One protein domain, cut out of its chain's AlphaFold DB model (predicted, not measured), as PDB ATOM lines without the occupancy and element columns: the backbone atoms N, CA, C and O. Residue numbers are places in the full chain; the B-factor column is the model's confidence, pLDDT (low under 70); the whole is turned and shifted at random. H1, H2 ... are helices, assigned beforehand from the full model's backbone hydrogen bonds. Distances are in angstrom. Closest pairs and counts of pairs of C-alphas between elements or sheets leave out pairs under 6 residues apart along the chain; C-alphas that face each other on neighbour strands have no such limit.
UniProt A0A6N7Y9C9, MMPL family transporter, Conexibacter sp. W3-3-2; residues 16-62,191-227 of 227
ATOM      1  N   LEU A  16     136.627 114.660 120.699       84.56
ATOM      2  CA  LEU A  16     135.381 115.259 121.188       84.56
ATOM      3  C   LEU A  16     134.362 114.204 121.633       84.56
ATOM      4  O   LEU A  16     133.743 114.372 122.677       84.56
ATOM      5  N   GLY A  17     134.214 113.108 120.882       87.94
ATOM      6  CA  GLY A  17     133.296 112.020 121.222       87.94
ATOM      7  C   GLY A  17     133.660 111.316 122.529       87.94
ATOM      8  O   GLY A  17     132.795 111.108 123.378       87.94
ATOM      9  N   ILE A  18     134.944 110.997 122.727       88.06
ATOM     10  CA  ILE A  18     135.442 110.394 123.972       88.06
ATOM     11  C   ILE A  18     135.237 111.353 125.143       88.06
ATOM     12  O   ILE A  18     134.683 110.950 126.161       88.06
ATOM     13  N   TRP A  19     135.633 112.619 124.989       91.00
ATOM     14  CA  TRP A  19     135.447 113.627 126.030       91.00
ATOM     15  C   TRP A  19     133.971 113.786 126.411       91.00
ATOM     16  O   TRP A  19     133.633 113.695 127.587       91.00
ATOM     17  N   ALA A  20     133.081 113.940 125.427       89.25
ATOM     18  CA  ALA A  20     131.649 114.072 125.672       89.25
ATOM     19  C   ALA A  20     131.079 112.834 126.377       89.25
ATOM     20  O   ALA A  20     130.290 112.969 127.305       89.25
ATOM     21  N   THR A  21     131.520 111.636 125.989       90.75
ATOM     22  CA  THR A  21     131.065 110.379 126.597       90.75
ATOM     23  C   THR A  21     131.497 110.274 128.058       90.75
ATOM     24  O   THR A  21     130.678 109.936 128.908       90.75
ATOM     25  N   VAL A  22     132.754 110.604 128.372       90.12
ATOM     26  CA  VAL A  22     133.263 110.602 129.753       90.12
ATOM     27  C   VAL A  22     132.519 111.626 130.609       90.12
ATOM     28  O   VAL A  22     132.056 111.282 131.692       90.12
ATOM     29  N   THR A  23     132.342 112.850 130.109       90.06
ATOM     30  CA  THR A  23     131.572 113.904 130.785       90.06
ATOM     31  C   THR A  23     130.143 113.442 131.063       90.06
ATOM     32  O   THR A  23     129.693 113.504 132.199       90.06
ATOM     33  N   ILE A  24     129.431 112.920 130.059       90.19
ATOM     34  CA  ILE A  24     128.047 112.448 130.224       90.19
ATOM     35  C   ILE A  24     127.975 111.304 131.241       90.19
ATOM     36  O   ILE A  24     127.070 111.293 132.072       90.19
ATOM     37  N   ALA A  25     128.931 110.369 131.214       88.06
ATOM     38  CA  ALA A  25     128.991 109.279 132.182       88.06
ATOM     39  C   ALA A  25     129.190 109.796 133.615       88.06
ATOM     40  O   ALA A  25     128.474 109.368 134.517       88.06
ATOM     41  N   LEU A  26     130.107 110.749 133.824       86.00
ATOM     42  CA  LEU A  26     130.316 111.376 135.131       86.00
ATOM     43  C   LEU A  26     129.064 112.127 135.592       86.00
ATOM     44  O   LEU A  26     128.611 111.917 136.710       86.00
ATOM     45  N   VAL A  27     128.455 112.937 134.728       85.56
ATOM     46  CA  VAL A  27     127.223 113.668 135.059       85.56
ATOM     47  C   VAL A  27     126.093 112.712 135.443       85.56
ATOM     48  O   VAL A  27     125.420 112.943 136.443       85.56
ATOM     49  N   ALA A  28     125.909 111.618 134.700       84.81
ATOM     50  CA  ALA A  28     124.894 110.614 135.008       84.81
ATOM     51  C   ALA A  28     125.114 109.983 136.392       84.81
ATOM     52  O   ALA A  28     124.162 109.852 137.159       84.81
ATOM     53  N   LEU A  29     126.364 109.659 136.738       80.62
ATOM     54  CA  LEU A  29     126.726 109.156 138.066       80.62
ATOM     55  C   LEU A  29     126.467 110.205 139.159       80.62
ATOM     56  O   LEU A  29     125.900 109.883 140.198       80.62
ATOM     57  N   GLY A  30     126.777 111.473 138.883       70.50
ATOM     58  CA  GLY A  30     126.606 112.582 139.821       70.50
ATOM     59  C   GLY A  30     125.159 112.915 140.177       70.50
ATOM     60  O   GLY A  30     124.925 113.536 141.204       70.50
ATOM     61  N   THR A  31     124.163 112.482 139.400       68.38
ATOM     62  CA  THR A  31     122.744 112.702 139.760       68.38
ATOM     63  C   THR A  31     122.294 111.941 141.013       68.38
ATOM     64  O   THR A  31     121.232 112.240 141.555       68.38
ATOM     65  N   GLN A  32     123.090 110.984 141.501       63.12
ATOM     66  CA  GLN A  32     122.807 110.203 142.712       63.12
ATOM     67  C   GLN A  32     123.470 110.770 143.987       63.12
ATOM     68  O   GLN A  32     123.234 110.246 145.075       63.12
ATOM     69  N   LEU A  33     124.220 111.876 143.877       58.53
ATOM     70  CA  LEU A  33     124.991 112.482 144.977       58.53
ATOM     71  C   LEU A  33     124.167 112.897 146.186       58.53
ATOM     72  O   LEU A  33     124.635 112.801 147.317       58.53
ATOM     73  N   THR A  34     122.948 113.390 145.967       54.22
ATOM     74  CA  THR A  34     122.161 114.045 147.020       54.22
ATOM     75  C   THR A  34     121.805 113.098 148.169       54.22
ATOM     76  O   THR A  34     121.490 113.561 149.259       54.22
ATOM     77  N   GLY A  35     121.872 111.780 147.946       50.78
ATOM     78  CA  GLY A  35     121.666 110.767 148.984       50.78
ATOM     79  C   GLY A  35     122.940 110.279 149.684       50.78
ATOM     80  O   GLY A  35     122.826 109.510 150.631       50.78
ATOM     81  N   HIS A  36     124.130 110.672 149.213       46.12
ATOM     82  CA  HIS A  36     125.419 110.062 149.575       46.12
ATOM     83  C   HIS A  36     126.466 111.058 150.097       46.12
ATOM     84  O   HIS A  36     127.595 110.662 150.386       46.12
ATOM     85  N   LEU A  37     126.127 112.343 150.221       54.31
ATOM     86  CA  LEU A  37     127.020 113.310 150.857       54.31
ATOM     87  C   LEU A  37     127.220 112.910 152.322       54.31
ATOM     88  O   LEU A  37     126.277 112.915 153.119       54.31
ATOM     89  N   ALA A  38     128.455 112.514 152.638       49.78
ATOM     90  CA  ALA A  38     128.872 112.187 153.987       49.78
ATOM     91  C   ALA A  38     128.605 113.386 154.900       49.78
ATOM     92  O   ALA A  38     128.799 114.545 154.528       49.78
ATOM     93  N   SER A  39     128.106 113.077 156.088       51.41
ATOM     94  CA  SER A  39     127.720 114.054 157.091       51.41
ATOM     95  C   SER A  39     128.917 114.935 157.430       51.41
ATOM     96  O   SER A  39     130.006 114.418 157.689       51.41
ATOM     97  N   THR A  40     128.724 116.255 157.458       53.88
ATOM     98  CA  THR A  40     129.727 117.172 158.004       53.88
ATOM     99  C   THR A  40     129.970 116.784 159.459       53.88
ATOM    100  O   THR A  40     129.156 117.076 160.336       53.88
ATOM    101  N   SER A  41     131.064 116.069 159.705       58.12
ATOM    102  CA  SER A  41     131.488 115.684 161.042       58.12
ATOM    103  C   SER A  41     132.592 116.624 161.487       58.12
ATOM    104  O   SER A  41     133.640 116.725 160.855       58.12
ATOM    105  N   ILE A  42     132.343 117.307 162.597       64.62
ATOM    106  CA  ILE A  42     133.347 118.109 163.301       64.62
ATOM    107  C   ILE A  42     134.153 117.263 164.298       64.62
ATOM    108  O   ILE A  42     134.946 117.800 165.075       64.62
ATOM    109  N   GLU A  43     133.932 115.947 164.327       68.50
ATOM    110  CA  GLU A  43     134.649 115.053 165.224       68.50
ATOM    111  C   GLU A  43     136.016 114.685 164.662       68.50
ATOM    112  O   GLU A  43     136.159 114.319 163.501       68.50
ATOM    113  N   VAL A  44     137.037 114.720 165.517       74.50
ATOM    114  CA  VAL A  44     138.380 114.266 165.148       74.50
ATOM    115  C   VAL A  44     138.484 112.756 165.393       74.50
ATOM    116  O   VAL A  44     138.382 112.333 166.556       74.50
ATOM    117  N   PRO A  45     138.740 111.930 164.360       72.62
ATOM    118  CA  PRO A  45     138.860 110.484 164.519       72.62
ATOM    119  C   PRO A  45     139.964 110.110 165.517       72.62
ATOM    120  O   PRO A  45     141.049 110.685 165.524       72.62
ATOM    121  N   GLY A  46     139.684 109.149 166.401       76.75
ATOM    122  CA  GLY A  46     140.638 108.677 167.420       76.75
ATOM    123  C   GLY A  46     140.784 109.571 168.663       76.75
ATOM    124  O   GLY A  46     141.429 109.170 169.645       76.75
ATOM    125  N   SER A  47     140.147 110.746 168.680       84.38
ATOM    126  CA  SER A  47     140.111 111.623 169.853       84.38
ATOM    127  C   SER A  47     139.408 110.972 171.056       84.38
ATOM    128  O   SER A  47     138.699 109.965 170.944       84.38
ATOM    129  N   GLY A  48     139.637 111.525 172.252       84.38
ATOM    130  CA  GLY A  48     138.923 111.099 173.460       84.38
ATOM    131  C   GLY A  48     137.419 111.378 173.377       84.38
ATOM    132  O   GLY A  48     136.629 110.556 173.833       84.38
ATOM    133  N   SER A  49     137.028 112.485 172.735       82.38
ATOM    134  CA  SER A  49     135.629 112.853 172.500       82.38
ATOM    135  C   SER A  49     134.937 111.907 171.522       82.38
ATOM    136  O   SER A  49     133.870 111.414 171.857       82.38
ATOM    137  N   ALA A  50     135.569 111.555 170.395       81.69
ATOM    138  CA  ALA A  50     135.000 110.596 169.437       81.69
ATOM    139  C   ALA A  50     134.788 109.208 170.068       81.69
ATOM    140  O   ALA A  50     133.809 108.518 169.802       81.69
ATOM    141  N   ARG A  51     135.687 108.788 170.970       84.81
ATOM    142  CA  ARG A  51     135.500 107.547 171.737       84.81
ATOM    143  C   ARG A  51     134.345 107.634 172.729       84.81
ATOM    144  O   ARG A  51     133.647 106.643 172.901       84.81
ATOM    145  N   ALA A  52     134.163 108.778 173.385       83.12
ATOM    146  CA  ALA A  52     133.033 108.991 174.283       83.12
ATOM    147  C   ALA A  52     131.703 108.997 173.511       83.12
ATOM    148  O   ALA A  52     130.782 108.296 173.920       83.12
ATOM    149  N   ALA A  53     131.645 109.687 172.368       80.25
ATOM    150  CA  ALA A  53     130.489 109.705 171.472       80.25
ATOM    151  C   ALA A  53     130.130 108.293 170.981       80.25
ATOM    152  O   ALA A  53     129.000 107.852 171.148       80.25
ATOM    153  N   ALA A  54     131.114 107.510 170.526       82.81
ATOM    154  CA  ALA A  54     130.880 106.132 170.090       82.81
ATOM    155  C   ALA A  54     130.387 105.195 171.213       82.81
ATOM    156  O   ALA A  54     129.737 104.184 170.940       82.81
ATOM    157  N   VAL A  55     130.731 105.466 172.478       86.25
ATOM    158  CA  VAL A  55     130.185 104.720 173.626       86.25
ATOM    159  C   VAL A  55     128.742 105.138 173.896       86.25
ATOM    160  O   VAL A  55     127.909 104.265 174.142       86.25
ATOM    161  N   ASP A  56     128.451 106.436 173.818       81.50
ATOM    162  CA  ASP A  56     127.107 106.992 173.987       81.50
ATOM    163  C   ASP A  56     126.142 106.454 172.917       81.50
ATOM    164  O   ASP A  56     125.111 105.875 173.253       81.50
ATOM    165  N   GLU A  57     126.542 106.483 171.644       81.25
ATOM    166  CA  GLU A  57     125.774 105.930 170.521       81.25
ATOM    167  C   GLU A  57     125.476 104.435 170.686       81.25
ATOM    168  O   GLU A  57     124.363 103.979 170.429       81.25
ATOM    169  N   ARG A  58     126.447 103.638 171.150       84.12
ATOM    170  CA  ARG A  58     126.233 102.198 171.379       84.12
ATOM    171  C   ARG A  58     125.282 101.924 172.539       84.12
ATOM    172  O   ARG A  58     124.589 100.909 172.517       84.12
ATOM    173  N   ALA A  59     125.302 102.768 173.567       83.19
ATOM    174  CA  ALA A  59     124.501 102.586 174.770       83.19
ATOM    175  C   ALA A  59     123.078 103.147 174.623       83.19
ATOM    176  O   ALA A  59     122.136 102.557 175.155       83.19
ATOM    177  N   PHE A  60     122.915 104.260 173.906       77.12
ATOM    178  CA  PHE A  60     121.675 105.038 173.855       77.12
ATOM    179  C   PHE A  60     121.112 105.243 172.437       77.12
ATOM    180  O   PHE A  60     120.003 105.765 172.304       77.12
ATOM    181  N   GLY A  61     121.813 104.773 171.402       77.94
ATOM    182  CA  GLY A  61     121.443 104.926 169.994       77.94
ATOM    183  C   GLY A  61     121.854 106.278 169.401       77.94
ATOM    184  O   GLY A  61     122.190 107.214 170.120       77.94
ATOM    185  N   GLU A  62     121.788 106.383 168.073       77.62
ATOM    186  CA  GLU A  62     122.076 107.611 167.319       77.62
ATOM    187  C   GLU A  62     120.937 108.626 167.516       77.62
ATOM    188  O   GLU A  62     119.879 108.574 166.876       77.62
ATOM    189  N   PRO A 191     128.589 135.570 120.338       92.38
ATOM    190  CA  PRO A 191     127.874 134.610 121.179       92.38
ATOM    191  C   PRO A 191     128.324 133.163 120.955       92.38
ATOM    192  O   PRO A 191     128.440 132.396 121.905       92.38
ATOM    193  N   VAL A 192     128.638 132.795 119.708       94.38
ATOM    194  CA  VAL A 192     129.071 131.430 119.361       94.38
ATOM    195  C   VAL A 192     130.435 131.120 119.975       94.38
ATOM    196  O   VAL A 192     130.630 130.054 120.551       94.38
ATOM    197  N   ALA A 193     131.371 132.066 119.894       92.81
ATOM    198  CA  ALA A 193     132.702 131.893 120.462       92.81
ATOM    199  C   ALA A 193     132.678 131.886 122.000       92.81
ATOM    200  O   ALA A 193     133.407 131.106 122.601       92.81
ATOM    201  N   ALA A 194     131.806 132.686 122.628       94.06
ATOM    202  CA  ALA A 194     131.590 132.688 124.079       94.06
ATOM    203  C   ALA A 194     130.878 131.419 124.591       94.06
ATOM    204  O   ALA A 194     131.110 130.992 125.722       94.06
ATOM    205  N   GLY A 195     130.049 130.782 123.759       93.19
ATOM    206  CA  GLY A 195     129.353 129.542 124.109       93.19
ATOM    207  C   GLY A 195     130.298 128.363 124.352       93.19
ATOM    208  O   GLY A 195     130.045 127.551 125.236       93.19
ATOM    209  N   ILE A 196     131.420 128.294 123.628       92.94
ATOM    210  CA  ILE A 196     132.415 127.219 123.779       92.94
ATOM    211  C   ILE A 196     132.981 127.151 125.214       92.94
ATOM    212  O   ILE A 196     132.841 126.103 125.849       92.94
ATOM    213  N   PRO A 197     133.590 128.219 125.772       92.00
ATOM    214  CA  PRO A 197     134.092 128.203 127.144       92.00
ATOM    215  C   PRO A 197     132.974 128.079 128.184       92.00
ATOM    216  O   PRO A 197     133.186 127.424 129.201       92.00
ATOM    217  N   ALA A 198     131.782 128.632 127.933       93.62
ATOM    218  CA  ALA A 198     130.648 128.489 128.846       93.62
ATOM    219  C   ALA A 198     130.204 127.019 128.993       93.62
ATOM    220  O   ALA A 198     130.067 126.522 130.110       93.62
ATOM    221  N   ILE A 199     130.046 126.301 127.874       92.44
ATOM    222  CA  ILE A 199     129.685 124.875 127.873       92.44
ATOM    223  C   ILE A 199     130.785 124.039 128.527       92.44
ATOM    224  O   ILE A 199     130.484 123.148 129.314       92.44
ATOM    225  N   LEU A 200     132.056 124.329 128.231       92.06
ATOM    226  CA  LEU A 200     133.183 123.637 128.859       92.06
ATOM    227  C   LEU A 200     133.199 123.835 130.378       92.06
ATOM    228  O   LEU A 200     133.409 122.869 131.110       92.06
ATOM    229  N   GLY A 201     132.942 125.055 130.858       91.50
ATOM    230  CA  GLY A 201     132.833 125.349 132.286       91.50
ATOM    231  C   GLY A 201     131.708 124.553 132.946       91.50
ATOM    232  O   GLY A 201     131.947 123.846 133.923       91.50
ATOM    233  N   LEU A 202     130.511 124.579 132.355       90.56
ATOM    234  CA  LEU A 202     129.357 123.832 132.862       90.56
ATOM    235  C   LEU A 202     129.608 122.315 132.870       90.56
ATOM    236  O   LEU A 202     129.353 121.649 133.870       90.56
ATOM    237  N   ALA A 203     130.175 121.775 131.790       90.81
ATOM    238  CA  ALA A 203     130.560 120.369 131.693       90.81
ATOM    239  C   ALA A 203     131.591 119.977 132.761       90.81
ATOM    240  O   ALA A 203     131.524 118.875 133.307       90.81
ATOM    241  N   THR A 204     132.523 120.878 133.083       91.69
ATOM    242  CA  THR A 204     133.541 120.661 134.117       91.69
ATOM    243  C   THR A 204     132.912 120.603 135.505       91.69
ATOM    244  O   THR A 204     133.171 119.651 136.234       91.69
ATOM    245  N   VAL A 205     132.046 121.562 135.849       88.88
ATOM    246  CA  VAL A 205     131.331 121.585 137.138       88.88
ATOM    247  C   VAL A 205     130.461 120.335 137.294       88.88
ATOM    248  O   VAL A 205     130.550 119.637 138.300       88.88
ATOM    249  N   ALA A 206     129.683 119.990 136.268       86.94
ATOM    250  CA  ALA A 206     128.815 118.818 136.298       86.94
ATOM    251  C   ALA A 206     129.615 117.499 136.408       86.94
ATOM    252  O   ALA A 206     129.232 116.592 137.146       86.94
ATOM    253  N   SER A 207     130.761 117.404 135.726       89.06
ATOM    254  CA  SER A 207     131.660 116.246 135.845       89.06
ATOM    255  C   SER A 207     132.343 116.171 137.206       89.06
ATOM    256  O   SER A 207     132.575 115.070 137.699       89.06
ATOM    257  N   ALA A 208     132.669 117.315 137.815       87.81
ATOM    258  CA  ALA A 208     133.263 117.372 139.146       87.81
ATOM    259  C   ALA A 208     132.305 116.800 140.194       87.81
ATOM    260  O   ALA A 208     132.734 115.963 140.983       87.81
ATOM    261  N   TYR A 209     131.012 117.147 140.136       83.25
ATOM    262  CA  TYR A 209     129.991 116.486 140.952       83.25
ATOM    263  C   TYR A 209     130.014 114.968 140.726       83.25
ATOM    264  O   TYR A 209     130.246 114.209 141.657       83.25
ATOM    265  N   GLY A 210     129.916 114.504 139.479       83.31
ATOM    266  CA  GLY A 210     130.024 113.075 139.156       83.31
ATOM    267  C   GLY A 210     131.240 112.357 139.737       83.31
ATOM    268  O   GLY A 210     131.146 111.234 140.230       83.31
ATOM    269  N   LEU A 211     132.392 113.020 139.696       85.44
ATOM    270  CA  LEU A 211     133.629 112.487 140.243       85.44
ATOM    271  C   LEU A 211     133.601 112.430 141.775       85.44
ATOM    272  O   LEU A 211     134.040 111.434 142.342       85.44
ATOM    273  N   VAL A 212     133.072 113.463 142.437       82.75
ATOM    274  CA  VAL A 212     132.911 113.483 143.898       82.75
ATOM    275  C   VAL A 212     131.966 112.371 144.353       82.75
ATOM    276  O   VAL A 212     132.310 111.671 145.301       82.75
ATOM    277  N   ASP A 213     130.851 112.130 143.649       78.50
ATOM    278  CA  ASP A 213     129.954 110.992 143.929       78.50
ATOM    279  C   ASP A 213     130.704 109.659 143.900       78.50
ATOM    280  O   ASP A 213     130.618 108.836 144.812       78.50
ATOM    281  N   LEU A 214     131.475 109.454 142.832       80.44
ATOM    282  CA  LEU A 214     132.213 108.220 142.620       80.44
ATOM    283  C   LEU A 214     133.237 107.988 143.736       80.44
ATOM    284  O   LEU A 214     133.395 106.861 144.209       80.44
ATOM    285  N   VAL A 215     133.913 109.054 144.171       80.81
ATOM    286  CA  VAL A 215     134.848 108.994 145.295       80.81
ATOM    287  C   VAL A 215     134.098 108.701 146.595       80.81
ATOM    288  O   VAL A 215     134.527 107.797 147.314       80.81
ATOM    289  N   ALA A 216     132.964 109.361 146.846       73.12
ATOM    290  CA  ALA A 216     132.148 109.194 148.052       73.12
ATOM    291  C   ALA A 216     131.613 107.767 148.227       73.12
ATOM    292  O   ALA A 216     131.544 107.258 149.339       73.12
ATOM    293  N   ARG A 217     131.311 107.061 147.131       73.19
ATOM    294  CA  ARG A 217     130.953 105.630 147.192       73.19
ATOM    295  C   ARG A 217     132.113 104.723 147.588       73.19
ATOM    296  O   ARG A 217     131.887 103.624 148.082       73.19
ATOM    297  N   SER A 218     133.342 105.128 147.277       73.88
ATOM    298  CA  SER A 218     134.538 104.318 147.521       73.88
ATOM    299  C   SER A 218     135.163 104.575 148.891       73.88
ATOM    300  O   SER A 218     135.824 103.689 149.436       73.88
ATOM    301  N   ARG A 219     134.984 105.785 149.429       66.44
ATOM    302  CA  ARG A 219     135.492 106.238 150.724       66.44
ATOM    303  C   ARG A 219     134.527 107.270 151.287       66.44
ATOM    304  O   ARG A 219     134.176 108.197 150.563       66.44
ATOM    305  N   ASP A 220     134.191 107.158 152.569       59.44
ATOM    306  CA  ASP A 220     133.530 108.244 153.291       59.44
ATOM    307  C   ASP A 220     134.430 109.484 153.192       59.44
ATOM    308  O   ASP A 220     135.546 109.498 153.718       59.44
ATOM    309  N   ILE A 221     134.000 110.500 152.438       54.28
ATOM    310  CA  ILE A 221     134.743 111.757 152.319       54.28
ATOM    311  C   ILE A 221     134.450 112.551 153.589       54.28
ATOM    312  O   ILE A 221     133.502 113.327 153.642       54.28
ATOM    313  N   THR A 222     135.227 112.316 154.639       49.94
ATOM    314  CA  THR A 222     135.183 113.120 155.860       49.94
ATOM    315  C   THR A 222     135.966 114.425 155.674       49.94
ATOM    316  O   THR A 222     137.062 114.437 155.120       49.94
ATOM    317  N   ASP A 223     135.393 115.535 156.156       46.78
ATOM    318  CA  ASP A 223     135.946 116.909 156.116       46.78
ATOM    319  C   ASP A 223     137.197 117.088 157.010       46.78
ATOM    320  O   ASP A 223     137.921 118.081 156.960       46.78
ATOM    321  N   VAL A 224     137.505 116.085 157.833       40.97
ATOM    322  CA  VAL A 224     138.628 116.091 158.769       40.97
ATOM    323  C   VAL A 224     139.783 115.254 158.231       40.97
ATOM    324  O   VAL A 224     139.695 114.033 158.108       40.97
ATOM    325  N   ALA A 225     140.902 115.924 157.945       32.41
ATOM    326  CA  ALA A 225     142.162 115.276 157.608       32.41
ATOM    327  C   ALA A 225     142.582 114.315 158.734       32.41
ATOM    328  O   ALA A 225     143.021 114.736 159.805       32.41
ATOM    329  N   THR A 226     142.451 113.013 158.496       33.19
ATOM    330  CA  THR A 226     143.116 111.986 159.302       33.19
ATOM    331  C   THR A 226     144.619 112.009 159.000       33.19
ATOM    332  O   THR A 226     144.967 112.058 157.816       33.19
ATOM    333  N   PRO A 227     145.512 111.977 160.008       37.62
ATOM    334  CA  PRO A 227     146.934 111.718 159.779       37.62
ATOM    335  C   PRO A 227     147.190 110.300 159.247       37.62
ATOM    336  O   PRO A 227     146.375 109.393 159.538       37.62
TER     337      PRO A 227
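This is residues 16 to 62 and 191 to 227 of the 227 residues of the protein "MMPL family transporter" of Conexibacter sp. W3-3-2 (UniProt A0A6N7Y9C9). What does the model look like on first sight? Two helices, H1 and H3, meet as an uneven V, closing near the last residue of H1 and the later part of H3, while residues 191 to 202 of the longer H3 stick out free. Far from this V, at the other end of a long rod, the lone helix H2 hangs on the loop of residues 31 to 47. What is it made of, and how large is it? The printed part has 84 residues with three named helices in the order H1, H2, H3 and no named strand, and its class is all helix. It is extended, with a radius of gyration of the C-alphas of 19.1 A and spans of 61 by 21 by 19 A.

How does H1, residues 16 to 30, stand to H3, residues 191 to 218? They touch, H3 with residues 203 to 214 alone, and the closest C-alphas are those of Gly 30 and Gly 210, 3.5 A apart. They run the same way at a steep tilt of 48 degrees. Where is H2, residues 48 to 60? It touches no helix: H1 and H2 are apart, and H2 and H3 are apart. What do the backbones show? Every O i to N i+4 pair is within hydrogen-bond range in H1 and H2; in H3 it is 21 of 24.

Where does the first helix lie? H1 begins at C-alpha 16, at (135.381, 115.259, 121.188), and measures 20.8 A from first to last C-alpha. Where is the second? H2 begins at C-alpha 48, at (138.923, 111.099, 173.460), and measures 18.3 A over residues 48 to 60. How far does the last helix reach? H3, 28 residues, runs 40.7 A from C-alpha 191 to C-alpha 218, which is at (134.538, 104.318, 147.521).

How far apart do the extremes lie? The two C-alphas farthest apart are those of Ala 59 and Val 192, 62.6 A. Which parts stand free, and which link is long? Residues 55 to 61, of which 55 to 60 belong to H2, and residues 191 to 202 of H3 stand free. The link from H1 to H2 is long, with 17 residues. Where is the cut? Residues 63 to 190 are not printed, and C-alphas 62 and 191 are 53.8 A apart across the cut. Where is confidence low? The mean pLDDT of the printed part is 76.7, and residues 31 to 43 and 219 to 227 are under 70.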